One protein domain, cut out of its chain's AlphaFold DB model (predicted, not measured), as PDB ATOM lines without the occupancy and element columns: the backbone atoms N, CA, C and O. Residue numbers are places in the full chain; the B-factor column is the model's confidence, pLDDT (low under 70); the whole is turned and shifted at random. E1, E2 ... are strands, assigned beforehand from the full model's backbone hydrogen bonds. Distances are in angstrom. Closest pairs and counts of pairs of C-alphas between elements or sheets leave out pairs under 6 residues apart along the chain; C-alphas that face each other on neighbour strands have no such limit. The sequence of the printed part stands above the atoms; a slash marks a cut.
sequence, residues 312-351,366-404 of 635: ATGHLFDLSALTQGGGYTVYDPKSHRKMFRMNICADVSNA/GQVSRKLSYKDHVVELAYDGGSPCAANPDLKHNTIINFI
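This is residues 312 to 351 and 366 to 404 of the 635 residues of an uncharacterized protein of Dissostichus mawsoni (UniProt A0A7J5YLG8). A small twisted sheet of three antiparallel strands, E4, E5 and E7, stands separate from a two-strand hairpin of E2 and E3, with no close approach between these named strands. E1 lies toward one end of the long axis; toward the other end, residues 384 to 391 lead out from E5, and E6 folds back from there and runs on into E7. The printed part has 79 residues with no named helix and seven named strands, E1 to E7 in chain order; the sheets run E4, E5, E7 and E2, E3, both antiparallel. The class is all strand, though under half of the residues, 36 of 79, are in named strands. The whole is only just loose, close to compact, with a radius of gyration of the C-alphas of 14.3 A and spans of 43 by 29 by 24 A.

In the larger sheet, E5, residues 378 to 383, is the inner strand, and E4, residues 372 to 375, and E7, residues 399 to 403, are its edge strands. The sheet is only just strongly twisted, its C-alphas lying up to 4.0 A off the best plane. E4 and E5 form an antiparallel hairpin at 138 degrees, with N 380 and O 373 within hydrogen-bond range at 2.8 A. E5 and E7 are antiparallel at 158 degrees, with N 383 and O 399 at 2.8 A and N 401 and O 381 at 2.8 A, both within hydrogen-bond range. E6, residues 392 to 396, runs on into E7 across a break of 2 residues, at 33 degrees. E2, residues 328 to 332, and E3, residues 335 to 342, form an antiparallel hairpin at 152 degrees, with N 328 and O 342 within hydrogen-bond range at 2.7 A. E3 bends by 56 degrees at residue 338. E2 is apart from E4, E5 and E7. E1, residues 316 to 318, is only just apart from E5, their closest C-alphas being 8.0 A from each other. E1 and E6 pair with no named strand.

E5 measures 15.9 A from first to last C-alpha, E7 13.1 A and E4 9.8 A. E3, the longest strand with 8 residues, measures 17.8 A, and E2 13.3 A. E6 measures 8.4 A and E1 6.2 A. E1 begins at C-alpha 316, (282.429, 267.403, 228.488), E5 begins at C-alpha 378, (273.718, 274.144, 221.748), and E7 ends at C-alpha 403, (277.906, 274.495, 217.625).

The two C-alphas farthest apart, those of Thr 313 and Ala 391, are 43.2 A from each other. Residues 352 to 365 are not printed, and C-alphas 351 and 366 are 13.1 A apart across this cut, which falls in the link from E3 to E4. Of the links that are printed whole, none is long. The mean pLDDT of the printed part is 73.9; 22 residues are under 70, among them 312 to 317, 332 to 338 and 374 to 378.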
ATOM      1  N   ALA A 312     273.050 268.207 232.296       48.78
ATOM      2  CA  ALA A 312     272.158 267.056 232.436       48.78
ATOM      3  C   ALA A 312     272.910 265.725 232.375       48.78
ATOM      4  O   ALA A 312     272.555 264.800 233.100       48.78
ATOM      5  N   THR A 313     273.930 265.614 231.518       51.25
ATOM      6  CA  THR A 313     274.600 264.328 231.249       51.25
ATOM      7  C   THR A 313     276.023 264.237 231.791       51.25
ATOM      8  O   THR A 313     276.621 263.176 231.703       51.25
ATOM      9  N   GLY A 314     276.610 265.328 232.286       49.88
ATOM     10  CA  GLY A 314     278.018 265.380 232.702       49.88
ATOM     11  C   GLY A 314     279.033 265.368 231.548       49.88
ATOM     12  O   GLY A 314     280.218 265.593 231.782       49.88
ATOM     13  N   HIS A 315     278.587 265.157 230.304       52.31
ATOM     14  CA  HIS A 315     279.452 265.059 229.129       52.31
ATOM     15  C   HIS A 315     280.230 266.356 228.875       52.31
ATOM     16  O   HIS A 315     279.635 267.429 228.785       52.31
ATOM     17  N   LEU A 316     281.551 266.260 228.719       56.56
ATOM     18  CA  LEU A 316     282.429 267.403 228.488       56.56
ATOM     19  C   LEU A 316     282.634 267.642 226.986       56.56
ATOM     20  O   LEU A 316     283.267 266.844 226.302       56.56
ATOM     21  N   PHE A 317     282.167 268.780 226.491       67.19
ATOM     22  CA  PHE A 317     282.521 269.302 225.179       67.19
ATOM     23  C   PHE A 317     283.863 270.031 225.263       67.19
ATOM     24  O   PHE A 317     283.971 271.056 225.938       67.19
ATOM     25  N   ASP A 318     284.877 269.523 224.564       72.50
ATOM     26  CA  ASP A 318     286.165 270.193 224.383       72.50
ATOM     27  C   ASP A 318     286.294 270.689 222.940       72.50
ATOM     28  O   ASP A 318     286.467 269.900 222.008       72.50
ATOM     29  N   LEU A 319     286.195 272.007 222.745       80.50
ATOM     30  CA  LEU A 319     286.310 272.626 221.424       80.50
ATOM     31  C   LEU A 319     287.751 273.026 221.086       80.50
ATOM     32  O   LEU A 319     287.985 273.616 220.030       80.50
ATOM     33  N   SER A 320     288.733 272.674 221.924       78.88
ATOM     34  CA  SER A 320     290.148 272.993 221.685       78.88
ATOM     35  C   SER A 320     290.641 272.447 220.342       78.88
ATOM     36  O   SER A 320     291.437 273.102 219.672       78.88
ATOM     37  N   ALA A 321     290.104 271.308 219.891       77.25
ATOM     38  CA  ALA A 321     290.425 270.707 218.595       77.25
ATOM     39  C   ALA A 321     289.989 271.550 217.379       77.25
ATOM     40  O   ALA A 321     290.510 271.355 216.283       77.25
ATOM     41  N   LEU A 322     289.051 272.488 217.554       80.06
ATOM     42  CA  LEU A 322     288.615 273.423 216.508       80.06
ATOM     43  C   LEU A 322     289.488 274.684 216.446       80.06
ATOM     44  O   LEU A 322     289.237 275.582 215.648       80.06
ATOM     45  N   THR A 323     290.513 274.786 217.290       81.44
ATOM     46  CA  THR A 323     291.465 275.894 217.221       81.44
ATOM     47  C   THR A 323     292.373 275.704 216.010       81.44
ATOM     48  O   THR A 323     293.158 274.758 215.961       81.44
ATOM     49  N   GLN A 324     292.315 276.615 215.034       77.25
ATOM     50  CA  GLN A 324     293.110 276.509 213.809       77.25
ATOM     51  C   GLN A 324     294.090 277.681 213.686       77.25
ATOM     52  O   GLN A 324     293.696 278.838 213.791       77.25
ATOM     53  N   GLY A 325     295.374 277.409 213.421       70.56
ATOM     54  CA  GLY A 325     296.428 278.440 213.414       70.56
ATOM     55  C   GLY A 325     296.196 279.618 212.450       70.56
ATOM     56  O   GLY A 325     296.657 280.723 212.729       70.56
ATOM     57  N   GLY A 326     295.453 279.411 211.354       69.81
ATOM     58  CA  GLY A 326     295.092 280.444 210.366       69.81
ATOM     59  C   GLY A 326     293.639 280.939 210.425       69.81
ATOM     60  O   GLY A 326     293.257 281.786 209.617       69.81
ATOM     61  N   GLY A 327     292.833 280.418 211.356       80.06
ATOM     62  CA  GLY A 327     291.398 280.686 211.452       80.06
ATOM     63  C   GLY A 327     290.562 280.188 210.261       80.06
ATOM     64  O   GLY A 327     291.057 279.695 209.249       80.06
ATOM     65  N   TYR A 328     289.253 280.347 210.395       80.06
ATOM     66  CA  TYR A 328     288.219 280.024 209.423       80.06
ATOM     67  C   TYR A 328     287.826 281.255 208.605       80.06
ATOM     68  O   TYR A 328     287.826 282.379 209.108       80.06
ATOM     69  N   THR A 329     287.435 281.040 207.347       79.81
ATOM     70  CA  THR A 329     286.852 282.076 206.480       79.81
ATOM     71  C   THR A 329     285.422 281.697 206.104       79.81
ATOM     72  O   THR A 329     285.198 280.650 205.504       79.81
ATOM     73  N   VAL A 330     284.462 282.563 206.427       75.75
ATOM     74  CA  VAL A 330     283.030 282.393 206.140       75.75
ATOM     75  C   VAL A 330     282.583 283.478 205.162       75.75
ATOM     76  O   VAL A 330     282.832 284.658 205.397       75.75
ATOM     77  N   TYR A 331     281.921 283.106 204.066       73.50
ATOM     78  CA  TYR A 331     281.411 284.052 203.064       73.50
ATOM     79  C   TYR A 331     279.928 284.360 203.299       73.50
ATOM     80  O   TYR A 331     279.156 283.462 203.628       73.50
ATOM     81  N   ASP A 332     279.521 285.616 203.105       68.56
ATOM     82  CA  ASP A 332     278.114 286.020 203.200       68.56
ATOM     83  C   ASP A 332     277.299 285.402 202.035       68.56
ATOM     84  O   ASP A 332     277.619 285.664 200.868       68.56
ATOM     85  N   PRO A 333     276.232 284.622 202.311       53.38
ATOM     86  CA  PRO A 333     275.398 283.992 201.282       53.38
ATOM     87  C   PRO A 333     274.717 284.981 200.331       53.38
ATOM     88  O   PRO A 333     274.380 284.622 199.207       53.38
ATOM     89  N   LYS A 334     274.478 286.223 200.775       64.31
ATOM     90  CA  LYS A 334     273.795 287.264 199.990       64.31
ATOM     91  C   LYS A 334     274.770 288.140 199.207       64.31
ATOM     92  O   LYS A 334     274.364 288.825 198.272       64.31
ATOM     93  N   SER A 335     276.044 288.157 199.593       65.75
ATOM     94  CA  SER A 335     277.076 288.959 198.943       65.75
ATOM     95  C   SER A 335     278.429 288.269 199.037       65.75
ATOM     96  O   SER A 335     279.181 288.470 199.986       65.75
ATOM     97  N   HIS A 336     278.802 287.533 197.988       60.28
ATOM     98  CA  HIS A 336     280.088 286.828 197.908       60.28
ATOM     99  C   HIS A 336     281.333 287.734 198.030       60.28
ATOM    100  O   HIS A 336     282.451 287.234 198.118       60.28
ATOM    101  N   ARG A 337     281.171 289.068 198.040       64.69
ATOM    102  CA  ARG A 337     282.249 290.038 198.301       64.69
ATOM    103  C   ARG A 337     282.481 290.332 199.789       64.69
ATOM    104  O   ARG A 337     283.474 290.983 200.104       64.69
ATOM    105  N   LYS A 338     281.601 289.893 200.695       69.19
ATOM    106  CA  LYS A 338     281.786 290.012 202.150       69.19
ATOM    107  C   LYS A 338     282.248 288.675 202.724       69.19
ATOM    108  O   LYS A 338     281.622 287.643 202.497       69.19
ATOM    109  N   MET A 339     283.343 288.717 203.474       70.38
ATOM    110  CA  MET A 339     283.918 287.558 204.150       70.38
ATOM    111  C   MET A 339     284.225 287.892 205.607       70.38
ATOM    112  O   MET A 339     284.663 289.000 205.915       70.38
ATOM    113  N   PHE A 340     284.016 286.919 206.482       78.00
ATOM    114  CA  PHE A 340     284.307 286.972 207.905       78.00
ATOM    115  C   PHE A 340     285.451 286.008 208.196       78.00
ATOM    116  O   PHE A 340     285.379 284.836 207.828       78.00
ATOM    117  N   ARG A 341     286.507 286.497 208.847       77.19
ATOM    118  CA  ARG A 341     287.569 285.645 209.389       77.19
ATOM    119  C   ARG A 341     287.376 285.505 210.889       77.19
ATOM    120  O   ARG A 341     287.246 286.512 211.576       77.19
ATOM    121  N   MET A 342     287.348 284.274 211.375       83.31
ATOM    122  CA  MET A 342     287.125 283.965 212.788       83.31
ATOM    123  C   MET A 342     287.944 282.748 213.201       83.31
ATOM    124  O   MET A 342     288.350 281.965 212.356       83.31
ATOM    125  N   ASN A 343     288.181 282.567 214.491       84.75
ATOM    126  CA  ASN A 343     288.795 281.360 215.032       84.75
ATOM    127  C   ASN A 343     288.010 280.930 216.274       84.75
ATOM    128  O   ASN A 343     287.249 281.730 216.825       84.75
ATOM    129  N   ILE A 344     288.151 279.676 216.688       87.75
ATOM    130  CA  ILE A 344     287.461 279.136 217.862       87.75
ATOM    131  C   ILE A 344     288.432 279.159 219.041       87.75
ATOM    132  O   ILE A 344     289.526 278.616 218.939       87.75
ATOM    133  N   CYS A 345     288.052 279.829 220.135       84.00
ATOM    134  CA  CYS A 345     288.813 279.932 221.392       84.00
ATOM    135  C   CYS A 345     290.248 280.493 221.300       84.00
ATOM    136  O   CYS A 345     291.008 280.453 222.278       84.00
ATOM    137  N   ALA A 346     290.622 281.041 220.149       83.75
ATOM    138  CA  ALA A 346     291.936 281.596 219.879       83.75
ATOM    139  C   ALA A 346     291.836 282.823 218.976       83.75
ATOM    140  O   ALA A 346     290.809 283.081 218.348       83.75
ATOM    141  N   ASP A 347     292.933 283.567 218.905       81.19
ATOM    142  CA  ASP A 347     293.055 284.717 218.024       81.19
ATOM    143  C   ASP A 347     293.175 284.292 216.553       81.19
ATOM    144  O   ASP A 347     293.612 283.186 216.215       81.19
ATOM    145  N   VAL A 348     292.793 285.194 215.650       78.69
ATOM    146  CA  VAL A 348     293.002 285.025 214.208       78.69
ATOM    147  C   VAL A 348     294.338 285.663 213.842       78.69
ATOM    148  O   VAL A 348     294.444 286.889 213.762       78.69
ATOM    149  N   SER A 349     295.360 284.847 213.580       66.06
ATOM    150  CA  SER A 349     296.615 285.352 213.021       66.06
ATOM    151  C   SER A 349     296.391 285.810 211.568       66.06
ATOM    152  O   SER A 349     295.674 285.168 210.800       66.06
ATOM    153  N   ASN A 350     296.953 286.960 211.175       61.62
ATOM    154  CA  ASN A 350     296.838 287.510 209.814       61.62
ATOM    155  C   ASN A 350     295.395 287.734 209.313       61.62
ATOM    156  O   ASN A 350     295.071 287.476 208.149       61.62
ATOM    157  N   ALA A 351     294.520 288.301 210.150       61.19
ATOM    158  CA  ALA A 351     293.165 288.691 209.741       61.19
ATOM    159  C   ALA A 351     293.132 289.729 208.591       61.19
ATOM    160  O   ALA A 351     292.069 289.973 208.022       61.19
ATOM    161  N   GLY A 366     284.226 291.163 217.709       78.94
ATOM    162  CA  GLY A 366     284.238 290.771 219.122       78.94
ATOM    163  C   GLY A 366     285.659 290.467 219.610       78.94
ATOM    164  O   GLY A 366     286.546 290.218 218.791       78.94
ATOM    165  N   GLN A 367     285.892 290.522 220.923       80.62
ATOM    166  CA  GLN A 367     287.150 290.098 221.547       80.62
ATOM    167  C   GLN A 367     287.177 288.579 221.735       80.62
ATOM    168  O   GLN A 367     286.138 287.957 221.965       80.62
ATOM    169  N   VAL A 368     288.373 287.987 221.660       83.00
ATOM    170  CA  VAL A 368     288.550 286.551 221.884       83.00
ATOM    171  C   VAL A 368     288.059 286.164 223.281       83.00
ATOM    172  O   VAL A 368     288.396 286.784 224.289       83.00
ATOM    173  N   SER A 369     287.261 285.106 223.328       82.62
ATOM    174  CA  SER A 369     286.757 284.495 224.551       82.62
ATOM    175  C   SER A 369     287.053 283.001 224.524       82.62
ATOM    176  O   SER A 369     286.994 282.352 223.484       82.62
ATOM    177  N   ARG A 370     287.376 282.434 225.684       82.44
ATOM    178  CA  ARG A 370     287.459 280.975 225.885       82.44
ATOM    179  C   ARG A 370     286.309 280.458 226.739       82.44
ATOM    180  O   ARG A 370     286.374 279.330 227.223       82.44
ATOM    181  N   LYS A 371     285.303 281.307 226.954       78.00
ATOM    182  CA  LYS A 371     284.126 281.014 227.759       78.00
ATOM    183  C   LYS A 371     283.062 280.432 226.853       78.00
ATOM    184  O   LYS A 371     282.552 281.129 225.978       78.00
ATOM    185  N   LEU A 372     282.752 279.167 227.085       78.19
ATOM    186  CA  LEU A 372     281.659 278.478 226.423       78.19
ATOM    187  C   LEU A 372     280.449 278.441 227.352       78.19
ATOM    188  O   LEU A 372     280.580 278.243 228.563       78.19
ATOM    189  N   SER A 373     279.274 278.634 226.772       76.12
ATOM    190  CA  SER A 373     277.983 278.399 227.406       76.12
ATOM    191  C   SER A 373     277.357 277.154 226.784       76.12
ATOM    192  O   SER A 373     277.477 276.911 225.587       76.12
ATOM    193  N   TYR A 374     276.692 276.336 227.595       67.81
ATOM    194  CA  TYR A 374     275.838 275.263 227.095       67.81
ATOM    195  C   TYR A 374     274.400 275.589 227.459       67.81
ATOM    196  O   TYR A 374     274.065 275.702 228.641       67.81
ATOM    197  N   LYS A 375     273.563 275.776 226.440       61.38
ATOM    198  CA  LYS A 375     272.154 276.118 226.608       61.38
ATOM    199  C   LYS A 375     271.337 275.474 225.494       61.38
ATOM    200  O   LYS A 375     271.725 275.544 224.335       61.38
ATOM    201  N   ASP A 376     270.217 274.847 225.851       56.97
ATOM    202  CA  ASP A 376     269.247 274.281 224.897       56.97
ATOM    203  C   ASP A 376     269.895 273.337 223.855       56.97
ATOM    204  O   ASP A 376     269.670 273.447 222.654       56.97
ATOM    205  N   HIS A 377     270.772 272.436 224.318       60.53
ATOM    206  CA  HIS A 377     271.559 271.499 223.495       60.53
ATOM    207  C   HIS A 377     272.549 272.109 222.498       60.53
ATOM    208  O   HIS A 377     273.170 271.382 221.718       60.53
ATOM    209  N   VAL A 378     272.757 273.417 222.564       68.00
ATOM    210  CA  VAL A 378     273.718 274.144 221.748       68.00
ATOM    211  C   VAL A 378     274.885 274.562 222.634       68.00
ATOM    212  O   VAL A 378     274.705 275.161 223.698       68.00
ATOM    213  N   VAL A 379     276.100 274.232 222.195       77.88
ATOM    214  CA  VAL A 379     277.296 274.876 222.740       77.88
ATOM    215  C   VAL A 379     277.407 276.228 222.048       77.88
ATOM    216  O   VAL A 379     277.414 276.301 220.820       77.88
ATOM    217  N   GLU A 380     277.468 277.293 222.828       81.69
ATOM    218  CA  GLU A 380     277.538 278.669 222.364       81.69
ATOM    219  C   GLU A 380     278.881 279.285 222.778       81.69
ATOM    220  O   GLU A 380     279.371 279.107 223.896       81.69
ATOM    221  N   LEU A 381     279.492 280.012 221.844       83.19
ATOM    222  CA  LEU A 381     280.676 280.829 222.070       83.19
ATOM    223  C   LEU A 381     280.354 282.274 221.701       83.19
ATOM    224  O   LEU A 381     280.082 282.574 220.537       83.19
ATOM    225  N   ALA A 382     280.410 283.164 222.689       82.56
ATOM    226  CA  ALA A 382     280.167 284.589 222.506       82.56
ATOM    227  C   ALA A 382     281.482 285.385 222.516       82.56
ATOM    228  O   ALA A 382     282.289 285.286 223.446       82.56
ATOM    229  N   TYR A 383     281.675 286.197 221.479       84.50
ATOM    230  CA  TYR A 383     282.713 287.216 221.377       84.50
ATOM    231  C   TYR A 383     282.066 288.594 221.465       84.50
ATOM    232  O   TYR A 383     281.472 289.078 220.500       84.50
ATOM    233  N   ASP A 384     282.201 289.236 222.619       82.81
ATOM    234  CA  ASP A 384     281.642 290.561 222.883       82.81
ATOM    235  C   ASP A 384     282.694 291.664 222.725       82.81
ATOM    236  O   ASP A 384     283.901 291.420 222.732       82.81
ATOM    237  N   GLY A 385     282.244 292.915 222.612       78.44
ATOM    238  CA  GLY A 385     283.140 294.070 222.704       78.44
ATOM    239  C   GLY A 385     283.924 294.369 221.426       78.44
ATOM    240  O   GLY A 385     285.053 294.857 221.501       78.44
ATOM    241  N   GLY A 386     283.331 294.103 220.260       81.00
ATOM    242  CA  GLY A 386     283.877 294.468 218.954       81.00
ATOM    243  C   GLY A 386     283.837 295.973 218.661       81.00
ATOM    244  O   GLY A 386     283.704 296.818 219.551       81.00
ATOM    245  N   SER A 387     283.966 296.332 217.382       81.38
ATOM    246  CA  SER A 387     283.942 297.731 216.948       81.38
ATOM    247  C   SER A 387     282.549 298.351 217.137       81.38
ATOM    248  O   SER A 387     281.551 297.640 217.004       81.38
ATOM    249  N   PRO A 388     282.451 299.667 217.393       78.50
ATOM    250  CA  PRO A 388     281.163 300.345 217.501       78.50
ATOM    251  C   PRO A 388     280.372 300.273 216.188       78.50
ATOM    252  O   PRO A 388     280.941 300.286 215.090       78.50
ATOM    253  N   CYS A 389     279.051 300.200 216.305       73.69
ATOM    254  CA  CYS A 389     278.132 300.150 215.179       73.69
ATOM    255  C   CYS A 389     278.036 301.533 214.514       73.69
ATOM    256  O   CYS A 389     277.806 302.538 215.179       73.69
ATOM    257  N   ALA A 390     278.129 301.593 213.181       73.12
ATOM    258  CA  ALA A 390     278.089 302.864 212.444       73.12
ATOM    259  C   ALA A 390     276.782 303.663 212.645       73.12
ATOM    260  O   ALA A 390     276.786 304.884 212.527       73.12
ATOM    261  N   ALA A 391     275.672 302.976 212.942       72.94
ATOM    262  CA  ALA A 391     274.366 303.592 213.182       72.94
ATOM    263  C   ALA A 391     274.154 304.043 214.639       72.94
ATOM    264  O   ALA A 391     273.352 304.940 214.883       72.94
ATOM    265  N   ASN A 392     274.846 303.423 215.599       74.06
ATOM    266  CA  ASN A 392     274.778 303.791 217.010       74.06
ATOM    267  C   ASN A 392     276.129 303.485 217.689       74.06
ATOM    268  O   ASN A 392     276.415 302.310 217.935       74.06
ATOM    269  N   PRO A 393     276.935 304.514 218.011       79.69
ATOM    270  CA  PRO A 393     278.248 304.344 218.631       79.69
ATOM    271  C   PRO A 393     278.228 303.676 220.014       79.69
ATOM    272  O   PRO A 393     279.251 303.129 220.423       79.69
ATOM    273  N   ASP A 394     277.088 303.696 220.715       77.81
ATOM    274  CA  ASP A 394     276.934 303.080 222.039       77.81
ATOM    275  C   ASP A 394     276.796 301.549 221.964       77.81
ATOM    276  O   ASP A 394     276.994 300.846 222.956       77.81
ATOM    277  N   LEU A 395     276.474 301.014 220.783       73.88
ATOM    278  CA  LEU A 395     276.388 299.580 220.530       73.88
ATOM    279  C   LEU A 395     277.680 299.088 219.880       73.88
ATOM    280  O   LEU A 395     278.217 299.721 218.972       73.88
ATOM    281  N   LYS A 396     278.161 297.925 220.316       79.06
ATOM    282  CA  LYS A 396     279.338 297.252 219.753       79.06
ATOM    283  C   LYS A 396     278.916 295.992 219.011       79.06
ATOM    284  O   LYS A 396     277.905 295.380 219.350       79.06
ATOM    285  N   HIS A 397     279.690 295.605 218.003       74.25
ATOM    286  CA  HIS A 397     279.502 294.315 217.352       74.25
ATOM    287  C   HIS A 397     279.858 293.178 218.310       74.25
ATOM    288  O   HIS A 397     280.943 293.179 218.897       74.25
ATOM    289  N   ASN A 398     278.962 292.198 218.401       77.75
ATOM    290  CA  ASN A 398     279.182 290.944 219.103       77.75
ATOM    291  C   ASN A 398     278.960 289.794 218.114       77.75
ATOM    292  O   ASN A 398     278.096 289.879 217.236       77.75
ATOM    293  N   THR A 399     279.731 288.723 218.258       79.94
ATOM    294  CA  THR A 399     279.617 287.512 217.442       79.94
ATOM    295  C   THR A 399     279.227 286.350 218.336       79.94
ATOM    296  O   THR A 399     279.868 286.119 219.355       79.94
ATOM    297  N   ILE A 400     278.200 285.605 217.937       81.56
ATOM    298  CA  ILE A 400     277.751 284.397 218.631       81.56
ATOM    299  C   ILE A 400     277.923 283.224 217.671       81.56
ATOM    300  O   ILE A 400     277.440 283.268 216.538       81.56
ATOM    301  N   ILE A 401     278.642 282.196 218.114       81.50
ATOM    302  CA  ILE A 401     278.916 280.980 217.351       81.50
ATOM    303  C   ILE A 401     278.216 279.821 218.048       81.50
ATOM    304  O   ILE A 401     278.531 279.497 219.190       81.50
ATOM    305  N   ASN A 402     277.296 279.185 217.329       80.12
ATOM    306  CA  ASN A 402     276.523 278.050 217.818       80.12
ATOM    307  C   ASN A 402     277.052 276.759 217.198       80.12
ATOM    308  O   ASN A 402     277.039 276.600 215.975       80.12
ATOM    309  N   PHE A 403     277.485 275.826 218.039       77.25
ATOM    310  CA  PHE A 403     277.906 274.495 217.625       77.25
ATOM    311  C   PHE A 403     276.726 273.539 217.767       77.25
ATOM    312  O   PHE A 403     276.198 273.326 218.859       77.25
ATOM    313  N   ILE A 404     276.317 272.968 216.637       71.31
ATOM    314  CA  ILE A 404     275.183 272.053 216.540       71.31
ATOM    315  C   ILE A 404     275.715 270.714 216.037       71.31
ATOM    316  O   ILE A 404     276.421 270.659 215.026       71.31
TER     317      ILE A 404